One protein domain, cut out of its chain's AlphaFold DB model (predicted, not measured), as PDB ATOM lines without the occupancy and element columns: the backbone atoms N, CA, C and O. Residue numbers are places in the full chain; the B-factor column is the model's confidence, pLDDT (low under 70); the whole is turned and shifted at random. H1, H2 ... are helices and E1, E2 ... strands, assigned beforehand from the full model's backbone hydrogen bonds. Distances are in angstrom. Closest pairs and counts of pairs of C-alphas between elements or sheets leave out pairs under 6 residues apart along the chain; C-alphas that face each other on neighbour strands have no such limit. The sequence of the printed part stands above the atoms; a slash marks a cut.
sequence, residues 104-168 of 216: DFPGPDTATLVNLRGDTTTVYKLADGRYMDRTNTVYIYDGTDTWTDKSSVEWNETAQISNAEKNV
ATOM      1  N   ASP A 104     356.440 331.233 192.103       85.12
ATOM      2  CA  ASP A 104     355.464 331.084 191.000       85.12
ATOM      3  C   ASP A 104     355.221 332.397 190.215       85.12
ATOM      4  O   ASP A 104     354.470 332.450 189.243       85.12
ATOM      5  N   PHE A 105     355.854 333.497 190.631       87.69
ATOM      6  CA  PHE A 105     355.790 334.771 189.930       87.69
ATOM      7  C   PHE A 105     356.691 334.757 188.686       87.69
ATOM      8  O   PHE A 105     357.824 334.281 188.760       87.69
ATOM      9  N   PRO A 106     356.251 335.322 187.551       87.81
ATOM     10  CA  PRO A 106     357.054 335.370 186.334       87.81
ATOM     11  C   PRO A 106     358.259 336.319 186.462       87.81
ATOM     12  O   PRO A 106     358.324 337.179 187.345       87.81
ATOM     13  N   GLY A 107     359.199 336.184 185.526       89.00
ATOM     14  CA  GLY A 107     360.359 337.067 185.385       89.00
ATOM     15  C   GLY A 107     361.603 336.628 186.174       89.00
ATOM     16  O   GLY A 107     361.505 335.767 187.057       89.00
ATOM     17  N   PRO A 108     362.772 337.198 185.832       91.31
ATOM     18  CA  PRO A 108     364.074 336.798 186.367       91.31
ATOM     19  C   PRO A 108     364.276 337.211 187.833       91.31
ATOM     20  O   PRO A 108     363.741 338.213 188.284       91.31
ATOM     21  N   ASP A 109     365.130 336.510 188.579       93.19
ATOM     22  CA  ASP A 109     365.427 336.869 189.980       93.19
ATOM     23  C   ASP A 109     366.186 338.205 190.119       93.19
ATOM     24  O   ASP A 109     366.174 338.852 191.168       93.19
ATOM     25  N   THR A 110     366.883 338.637 189.068       94.19
ATOM     26  CA  THR A 110     367.634 339.899 189.020       94.19
ATOM     27  C   THR A 110     367.591 340.458 187.606       94.19
ATOM     28  O   THR A 110     367.774 339.710 186.650       94.19
ATOM     29  N   ALA A 111     367.399 341.770 187.477       93.94
ATOM     30  CA  ALA A 111     367.404 342.462 186.192       93.94
ATOM     31  C   ALA A 111     368.171 343.786 186.289       93.94
ATOM     32  O   ALA A 111     368.117 344.483 187.307       93.94
ATOM     33  N   THR A 112     368.885 344.144 185.222       95.94
ATOM     34  CA  THR A 112     369.414 345.505 185.055       95.94
ATOM     35  C   THR A 112     368.465 346.247 184.140       95.94
ATOM     36  O   THR A 112     368.247 345.821 183.012       95.94
ATOM     37  N   LEU A 113     367.870 347.317 184.644       95.44
ATOM     38  CA  LEU A 113     366.846 348.087 183.970       95.44
ATOM     39  C   LEU A 113     367.390 349.427 183.501       95.44
ATOM     40  O   LEU A 113     368.330 349.974 184.079       95.44
ATOM     41  N   VAL A 114     366.739 349.983 182.493       95.19
ATOM     42  CA  VAL A 114     367.041 351.284 181.916       95.19
ATOM     43  C   VAL A 114     365.753 351.966 181.456       95.19
ATOM     44  O   VAL A 114     364.839 351.318 180.944       95.19
ATOM     45  N   ASN A 115     365.651 353.272 181.682       93.44
ATOM     46  CA  ASN A 115     364.497 354.071 181.265       93.44
ATOM     47  C   ASN A 115     364.787 354.869 179.978       93.44
ATOM     48  O   ASN A 115     365.917 354.928 179.498       93.44
ATOM     49  N   LEU A 116     363.773 355.566 179.453       88.94
ATOM     50  CA  LEU A 116     363.903 356.412 178.251       88.94
ATOM     51  C   LEU A 116     364.881 357.593 178.398       88.94
ATOM     52  O   LEU A 116     365.239 358.224 177.408       88.94
ATOM     53  N   ARG A 117     365.295 357.930 179.625       89.12
ATOM     54  CA  ARG A 117     366.299 358.970 179.900       89.12
ATOM     55  C   ARG A 117     367.723 358.406 179.918       89.12
ATOM     56  O   ARG A 117     368.661 359.183 180.067       89.12
ATOM     57  N   GLY A 118     367.877 357.087 179.789       86.69
ATOM     58  CA  GLY A 118     369.150 356.382 179.910       86.69
ATOM     59  C   GLY A 118     369.604 356.161 181.355       86.69
ATOM     60  O   GLY A 118     370.730 355.715 181.570       86.69
ATOM     61  N   ASP A 119     368.765 356.456 182.357       93.12
ATOM     62  CA  ASP A 119     369.089 356.097 183.739       93.12
ATOM     63  C   ASP A 119     369.052 354.576 183.868       93.12
ATOM     64  O   ASP A 119     368.158 353.939 183.312       93.12
ATOM     65  N   THR A 120     369.982 354.001 184.632       94.62
ATOM     66  CA  THR A 120     370.067 352.552 184.850       94.62
ATOM     67  C   THR A 120     369.905 352.202 186.324       94.62
ATOM     68  O   THR A 120     370.280 352.974 187.209       94.62
ATOM     69  N   THR A 121     369.343 351.030 186.605       96.00
ATOM     70  CA  THR A 121     369.228 350.491 187.965       96.00
ATOM     71  C   THR A 121     369.300 348.969 187.947       96.00
ATOM     72  O   THR A 121     368.942 348.340 186.957       96.00
ATOM     73  N   THR A 122     369.755 348.352 189.034       96.62
ATOM     74  CA  THR A 122     369.699 346.894 189.206       96.62
ATOM     75  C   THR A 122     368.645 346.570 190.247       96.62
ATOM     76  O   THR A 122     368.712 347.070 191.375       96.62
ATOM     77  N   VAL A 123     367.700 345.712 189.876       97.44
ATOM     78  CA  VAL A 123     366.584 345.295 190.723       97.44
ATOM     79  C   VAL A 123     366.652 343.807 191.035       97.44
ATOM     80  O   VAL A 123     367.160 343.011 190.243       97.44
ATOM     81  N   TYR A 124     366.101 343.444 192.186       97.00
ATOM     82  CA  TYR A 124     366.056 342.081 192.702       97.00
ATOM     83  C   TYR A 124     364.609 341.686 192.978       97.00
ATOM     84  O   TYR A 124     363.845 342.486 193.530       97.00
ATOM     85  N   LYS A 125     364.237 340.467 192.591       95.88
ATOM     86  CA  LYS A 125     362.896 339.923 192.793       95.88
ATOM     87  C   LYS A 125     362.671 339.596 194.269       95.88
ATOM     88  O   LYS A 125     363.508 338.983 194.927       95.88
ATOM     89  N   LEU A 126     361.537 340.036 194.792       95.06
ATOM     90  CA  LEU A 126     361.066 339.751 196.140       95.06
ATOM     91  C   LEU A 126     360.171 338.507 196.132       95.06
ATOM     92  O   LEU A 126     359.591 338.142 195.111       95.06
ATOM     93  N   ALA A 127     359.981 337.903 197.307       92.88
ATOM     94  CA  ALA A 127     359.115 336.734 197.480       92.88
ATOM     95  C   ALA A 127     357.642 336.980 197.087       92.88
ATOM     96  O   ALA A 127     356.906 336.031 196.843       92.88
ATOM     97  N   ASP A 128     357.206 338.243 197.028       91.94
ATOM     98  CA  ASP A 128     355.862 338.646 196.600       91.94
ATOM     99  C   ASP A 128     355.763 338.972 195.094       91.94
ATOM    100  O   ASP A 128     354.743 339.496 194.646       91.94
ATOM    101  N   GLY A 129     356.819 338.694 194.320       92.62
ATOM    102  CA  GLY A 129     356.879 338.903 192.872       92.62
ATOM    103  C   GLY A 129     357.180 340.338 192.438       92.62
ATOM    104  O   GLY A 129     357.360 340.587 191.245       92.62
ATOM    105  N   ARG A 130     357.256 341.294 193.371       96.00
ATOM    106  CA  ARG A 130     357.701 342.661 193.068       96.00
ATOM    107  C   ARG A 130     359.216 342.719 192.979       96.00
ATOM    108  O   ARG A 130     359.920 341.849 193.478       96.00
ATOM    109  N   TYR A 131     359.720 343.789 192.389       97.38
ATOM    110  CA  TYR A 131     361.149 344.027 192.259       97.38
ATOM    111  C   TYR A 131     361.551 345.222 193.110       97.38
ATOM    112  O   TYR A 131     360.775 346.162 193.283       97.38
ATOM    113  N   MET A 132     362.763 345.197 193.654       97.62
ATOM    114  CA  MET A 132     363.282 346.297 194.456       97.62
ATOM    115  C   MET A 132     364.754 346.551 194.149       97.62
ATOM    116  O   MET A 132     365.537 345.610 194.021       97.62
ATOM    117  N   ASP A 133     365.132 347.821 194.016       97.69
ATOM    118  CA  ASP A 133     366.539 348.209 193.901       97.69
ATOM    119  C   ASP A 133     367.222 348.299 195.282       97.69
ATOM    120  O   ASP A 133     366.608 348.146 196.340       97.69
ATOM    121  N   ARG A 134     368.523 348.608 195.287       96.19
ATOM    122  CA  ARG A 134     369.306 348.798 196.525       96.19
ATOM    123  C   ARG A 134     368.911 350.040 197.335       96.19
ATOM    124  O   ARG A 134     369.328 350.169 198.483       96.19
ATOM    125  N   THR A 135     368.145 350.951 196.745       96.50
ATOM    126  CA  THR A 135     367.650 352.188 197.371       96.50
ATOM    127  C   THR A 135     366.228 352.007 197.920       96.50
ATOM    128  O   THR A 135     365.639 352.948 198.450       96.50
ATOM    129  N   ASN A 136     365.686 350.786 197.862       96.50
ATOM    130  CA  ASN A 136     364.324 350.429 198.254       96.50
ATOM    131  C   ASN A 136     363.228 351.068 197.381       96.50
ATOM    132  O   ASN A 136     362.095 351.267 197.831       96.50
ATOM    133  N   THR A 137     363.540 351.394 196.127       96.69
ATOM    134  CA  THR A 137     362.534 351.721 195.114       96.69
ATOM    135  C   THR A 137     361.881 350.428 194.651       96.69
ATOM    136  O   THR A 137     362.574 349.487 194.276       96.69
ATOM    137  N   VAL A 138     360.551 350.382 194.689       97.31
ATOM    138  CA  VAL A 138     359.769 349.214 194.271       97.31
ATOM    139  C   VAL A 138     359.325 349.374 192.821       97.31
ATOM    140  O   VAL A 138     358.860 350.446 192.427       97.31
ATOM    141  N   TYR A 139     359.416 348.278 192.079       97.88
ATOM    142  CA  TYR A 139     359.062 348.148 190.676       97.88
ATOM    143  C   TYR A 139     358.065 347.001 190.498       97.88
ATOM    144  O   TYR A 139     358.186 345.944 191.125       97.88
ATOM    145  N   ILE A 140     357.070 347.217 189.644       96.94
ATOM    146  CA  ILE A 140     356.039 346.235 189.300       96.94
ATOM    147  C   ILE A 140     356.349 345.707 187.907       96.94
ATOM    148  O   ILE A 140     356.431 346.497 186.974       96.94
ATOM    149  N   TYR A 141     356.520 344.394 187.793       95.94
ATOM    150  CA  TYR A 141     356.755 343.718 186.522       95.94
ATOM    151  C   TYR A 141     355.427 343.395 185.831       95.94
ATOM    152  O   TYR A 141     354.500 342.902 186.477       95.94
ATOM    153  N   ASP A 142     355.332 343.670 184.533       93.50
ATOM    154  CA  ASP A 142     354.138 343.411 183.716       93.50
ATOM    155  C   ASP A 142     353.977 341.939 183.300       93.50
ATOM    156  O   ASP A 142     352.900 341.529 182.863       93.50
ATOM    157  N   GLY A 143     355.026 341.136 183.485       90.62
ATOM    158  CA  GLY A 143     355.069 339.727 183.111       90.62
ATOM    159  C   GLY A 143     355.868 339.443 181.839       90.62
ATOM    160  O   GLY A 143     356.132 338.268 181.579       90.62
ATOM    161  N   THR A 144     356.279 340.461 181.077       89.06
ATOM    162  CA  THR A 144     357.013 340.292 179.813       89.06
ATOM    163  C   THR A 144     358.414 340.880 179.855       89.06
ATOM    164  O   THR A 144     359.377 340.132 179.705       89.06
ATOM    165  N   ASP A 145     358.534 342.191 180.025       89.19
ATOM    166  CA  ASP A 145     359.796 342.932 179.892       89.19
ATOM    167  C   ASP A 145     359.715 344.386 180.383       89.19
ATOM    168  O   ASP A 145     360.705 345.119 180.280       89.19
ATOM    169  N   THR A 146     358.586 344.796 180.974       93.88
ATOM    170  CA  THR A 146     358.411 346.156 181.487       93.88
ATOM    171  C   THR A 146     358.312 346.156 183.002       93.88
ATOM    172  O   THR A 146     357.562 345.399 183.624       93.88
ATOM    173  N   TRP A 147     359.031 347.091 183.609       96.94
ATOM    174  CA  TRP A 147     358.941 347.416 185.021       96.94
ATOM    175  C   TRP A 147     358.438 348.844 185.187       96.94
ATOM    176  O   TRP A 147     358.948 349.777 184.568       96.94
ATOM    177  N   THR A 148     357.460 349.042 186.065       97.25
ATOM    178  CA  THR A 148     356.931 350.372 186.387       97.25
ATOM    179  C   THR A 148     357.223 350.722 187.838       97.25
ATOM    180  O   THR A 148     356.910 349.950 188.747       97.25
ATOM    181  N   ASP A 149     357.815 351.893 188.071       96.31
ATOM    182  CA  ASP A 149     358.058 352.396 189.424       96.31
ATOM    183  C   ASP A 149     356.850 353.160 190.008       96.31
ATOM    184  O   ASP A 149     355.827 353.388 189.357       96.31
ATOM    185  N   LYS A 150     356.970 353.604 191.266       93.94
ATOM    186  CA  LYS A 150     355.938 354.410 191.954       93.94
ATOM    187  C   LYS A 150     355.614 355.748 191.273       93.94
ATOM    188  O   LYS A 150     354.598 356.360 191.593       93.94
ATOM    189  N   SER A 151     356.513 356.241 190.427       94.31
ATOM    190  CA  SER A 151     356.372 357.475 189.660       94.31
ATOM    191  C   SER A 151     355.778 357.212 188.274       94.31
ATOM    192  O   SER A 151     355.669 358.149 187.486       94.31
ATOM    193  N   SER A 152     355.363 355.969 187.999       94.06
ATOM    194  CA  SER A 152     354.836 355.520 186.712       94.06
ATOM    195  C   SER A 152     355.833 355.681 185.563       94.06
ATOM    196  O   SER A 152     355.429 355.800 184.409       94.06
ATOM    197  N   VAL A 153     357.132 355.692 185.869       95.56
ATOM    198  CA  VAL A 153     358.181 355.640 184.850       95.56
ATOM    199  C   VAL A 153     358.340 354.191 184.413       95.56
ATOM    200  O   VAL A 153     358.407 353.290 185.251       95.56
ATOM    201  N   GLU A 154     358.393 353.987 183.102       95.62
ATOM    202  CA  GLU A 154     358.651 352.692 182.485       95.62
ATOM    203  C   GLU A 154     360.153 352.437 182.370       95.62
ATOM    204  O   GLU A 154     360.944 353.307 181.983       95.62
ATOM    205  N   TRP A 155     360.526 351.213 182.707       96.06
ATOM    206  CA  TRP A 155     361.881 350.700 182.696       96.06
ATOM    207  C   TRP A 155     361.885 349.372 181.940       96.06
ATOM    208  O   TRP A 155     361.017 348.534 182.167       96.06
ATOM    209  N   ASN A 156     362.875 349.171 181.074       93.69
ATOM    210  CA  ASN A 156     363.060 347.942 180.301       93.69
ATOM    211  C   ASN A 156     364.417 347.333 180.647       93.69
ATOM    212  O   ASN A 156     365.310 348.042 181.113       93.69
ATOM    213  N   GLU A 157     364.611 346.042 180.411       91.00
ATOM    214  CA  GLU A 157     365.915 345.420 180.649       91.00
ATOM    215  C   GLU A 157     367.008 346.032 179.743       91.00
ATOM    216  O   GLU A 157     366.790 346.292 178.560       91.00
ATOM    217  N   THR A 158     368.216 346.260 180.266       75.06
ATOM    218  CA  THR A 158     369.342 346.864 179.523       75.06
ATOM    219  C   THR A 158     369.732 346.058 178.288       75.06
ATOM    220  O   THR A 158     370.122 346.655 177.284       75.06
ATOM    221  N   ALA A 159     369.545 344.735 178.309       61.28
ATOM    222  CA  ALA A 159     369.722 343.884 177.133       61.28
ATOM    223  C   ALA A 159     368.798 344.292 175.965       61.28
ATOM    224  O   ALA A 159     369.186 344.205 174.799       61.28
ATOM    225  N   GLN A 160     367.607 344.819 176.264       53.72
ATOM    226  CA  GLN A 160     366.658 345.283 175.254       53.72
ATOM    227  C   GLN A 160     367.061 346.636 174.666       53.72
ATOM    228  O   GLN A 160     366.840 346.858 173.481       53.72
ATOM    229  N   ILE A 161     367.730 347.515 175.424       47.66
ATOM    230  CA  ILE A 161     368.226 348.790 174.871       47.66
ATOM    231  C   ILE A 161     369.530 348.606 174.090       47.66
ATOM    232  O   ILE A 161     369.710 349.265 173.069       47.66
ATOM    233  N   SER A 162     370.378 347.630 174.443       48.88
ATOM    234  CA  SER A 162     371.483 347.234 173.554       48.88
ATOM    235  C   SER A 162     370.998 346.669 172.216       48.88
ATOM    236  O   SER A 162     371.701 346.788 171.215       48.88
ATOM    237  N   ASN A 163     369.785 346.110 172.180       47.94
ATOM    238  CA  ASN A 163     369.145 345.668 170.943       47.94
ATOM    239  C   ASN A 163     368.371 346.806 170.252       47.94
ATOM    240  O   ASN A 163     368.339 346.852 169.027       47.94
ATOM    241  N   ALA A 164     367.792 347.755 170.995       45.78
ATOM    242  CA  ALA A 164     367.038 348.879 170.433       45.78
ATOM    243  C   ALA A 164     367.931 349.992 169.851       45.78
ATOM    244  O   ALA A 164     367.528 350.635 168.886       45.78
ATOM    245  N   GLU A 165     369.153 350.190 170.360       49.28
ATOM    246  CA  GLU A 165     370.122 351.141 169.784       49.28
ATOM    247  C   GLU A 165     370.979 350.551 168.654       49.28
ATOM    248  O   GLU A 165     371.746 351.278 168.020       49.28
ATOM    249  N   LYS A 166     370.836 349.259 168.332       49.66
ATOM    250  CA  LYS A 166     371.545 348.653 167.195       49.66
ATOM    251  C   LYS A 166     370.688 347.780 166.287       49.66
ATOM    252  O   LYS A 166     371.230 346.983 165.527       49.66
ATOM    253  N   ASN A 167     369.372 347.965 166.290       49.03
ATOM    254  CA  ASN A 167     368.523 347.375 165.261       49.03
ATOM    255  C   ASN A 167     368.437 348.318 164.055       49.03
ATOM    256  O   ASN A 167     367.368 348.826 163.714       49.03
ATOM    257  N   VAL A 168     369.572 348.564 163.389       55.91
ATOM    258  CA  VAL A 168     369.463 348.830 161.953       55.91
ATOM    259  C   VAL A 168     369.019 347.488 161.389       55.91
ATOM    260  O   VAL A 168     369.810 346.548 161.372       55.91
TER     261      VAL A 168
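This is residues 104 to 168 of the 216 residues of an uncharacterized protein of Blautia sp (UniProt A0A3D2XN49). Six short strands form a small closed barrel, with one short helix, H1, outside it that follows the last strand, E6, with no residue between them. Residues 162 to 168, the end of that helix and the tail after it, stick out from the barrel and lengthen the outline. The printed part has 65 residues with six named strands and one named helix, in the order E1 E2 E3 E4 E5 E6 H1; round the ring run E1 to E6 and back to E1, with antiparallel neighbours throughout, and the class is mixed, helices and strands. The whole is compact, with a radius of gyration of the C-alphas of 11.5 A, yet elongated, spanning 39 by 24 by 18 A.

The barrel is a meander, each strand the antiparallel neighbour of the one before. E1, residues 110 to 115, and E2, residues 120 to 125, are a hairpin at 145 degrees, with N 113 and O 121 within hydrogen-bond range at 2.7 A. On the other side of E2 is E3, residues 131 to 133, with N 124 and O 132 at 2.9 A. E4, residues 138 to 141, has staggered pairing: with E3 over residues 138 to 139, where N 139 and O 131 are 2.8 A apart, and with E5, residues 146 to 149, over residues 139 to 141, where N 140 and O 148 are 2.9 A apart. E6, residues 154 to 157, is the neighbour of E5, with N 147 and O 155 at 2.8 A. E6 and E1 close the ring at 129 degrees, with N 114 and O 156 at 2.8 A. E1 and E4 are apart. H1, residues 158 to 164, is on the barrel and outside it, at a height over the sheet of 7.0 A and over none of its strands; its closest C-alphas to E1 are those of Thr 158 and Leu 113, 5.2 A apart. In H1 every O i to N i+4 pair is within hydrogen-bond range.

E1 begins at C-alpha 110, (367.634, 339.899, 189.020), and measures 16.5 A from first to last C-alpha; E2 measures 16.6 A. E3 measures 7.0 A, E4 10.0 A, E5 10.1 A and E6 10.4 A, ending at C-alpha 157, (365.915, 345.420, 180.649). H1 measures 9.6 A and ends at C-alpha 164, (367.038, 348.879, 170.433).

The two C-alphas farthest apart are those of Ala 127 and Val 168, 38.9 A. The printed part has no cut, and its six links between named elements are tight. The mean pLDDT of the printed part is 87.0; residues 159 to 168 are under 70, and H1 has a mean of 54.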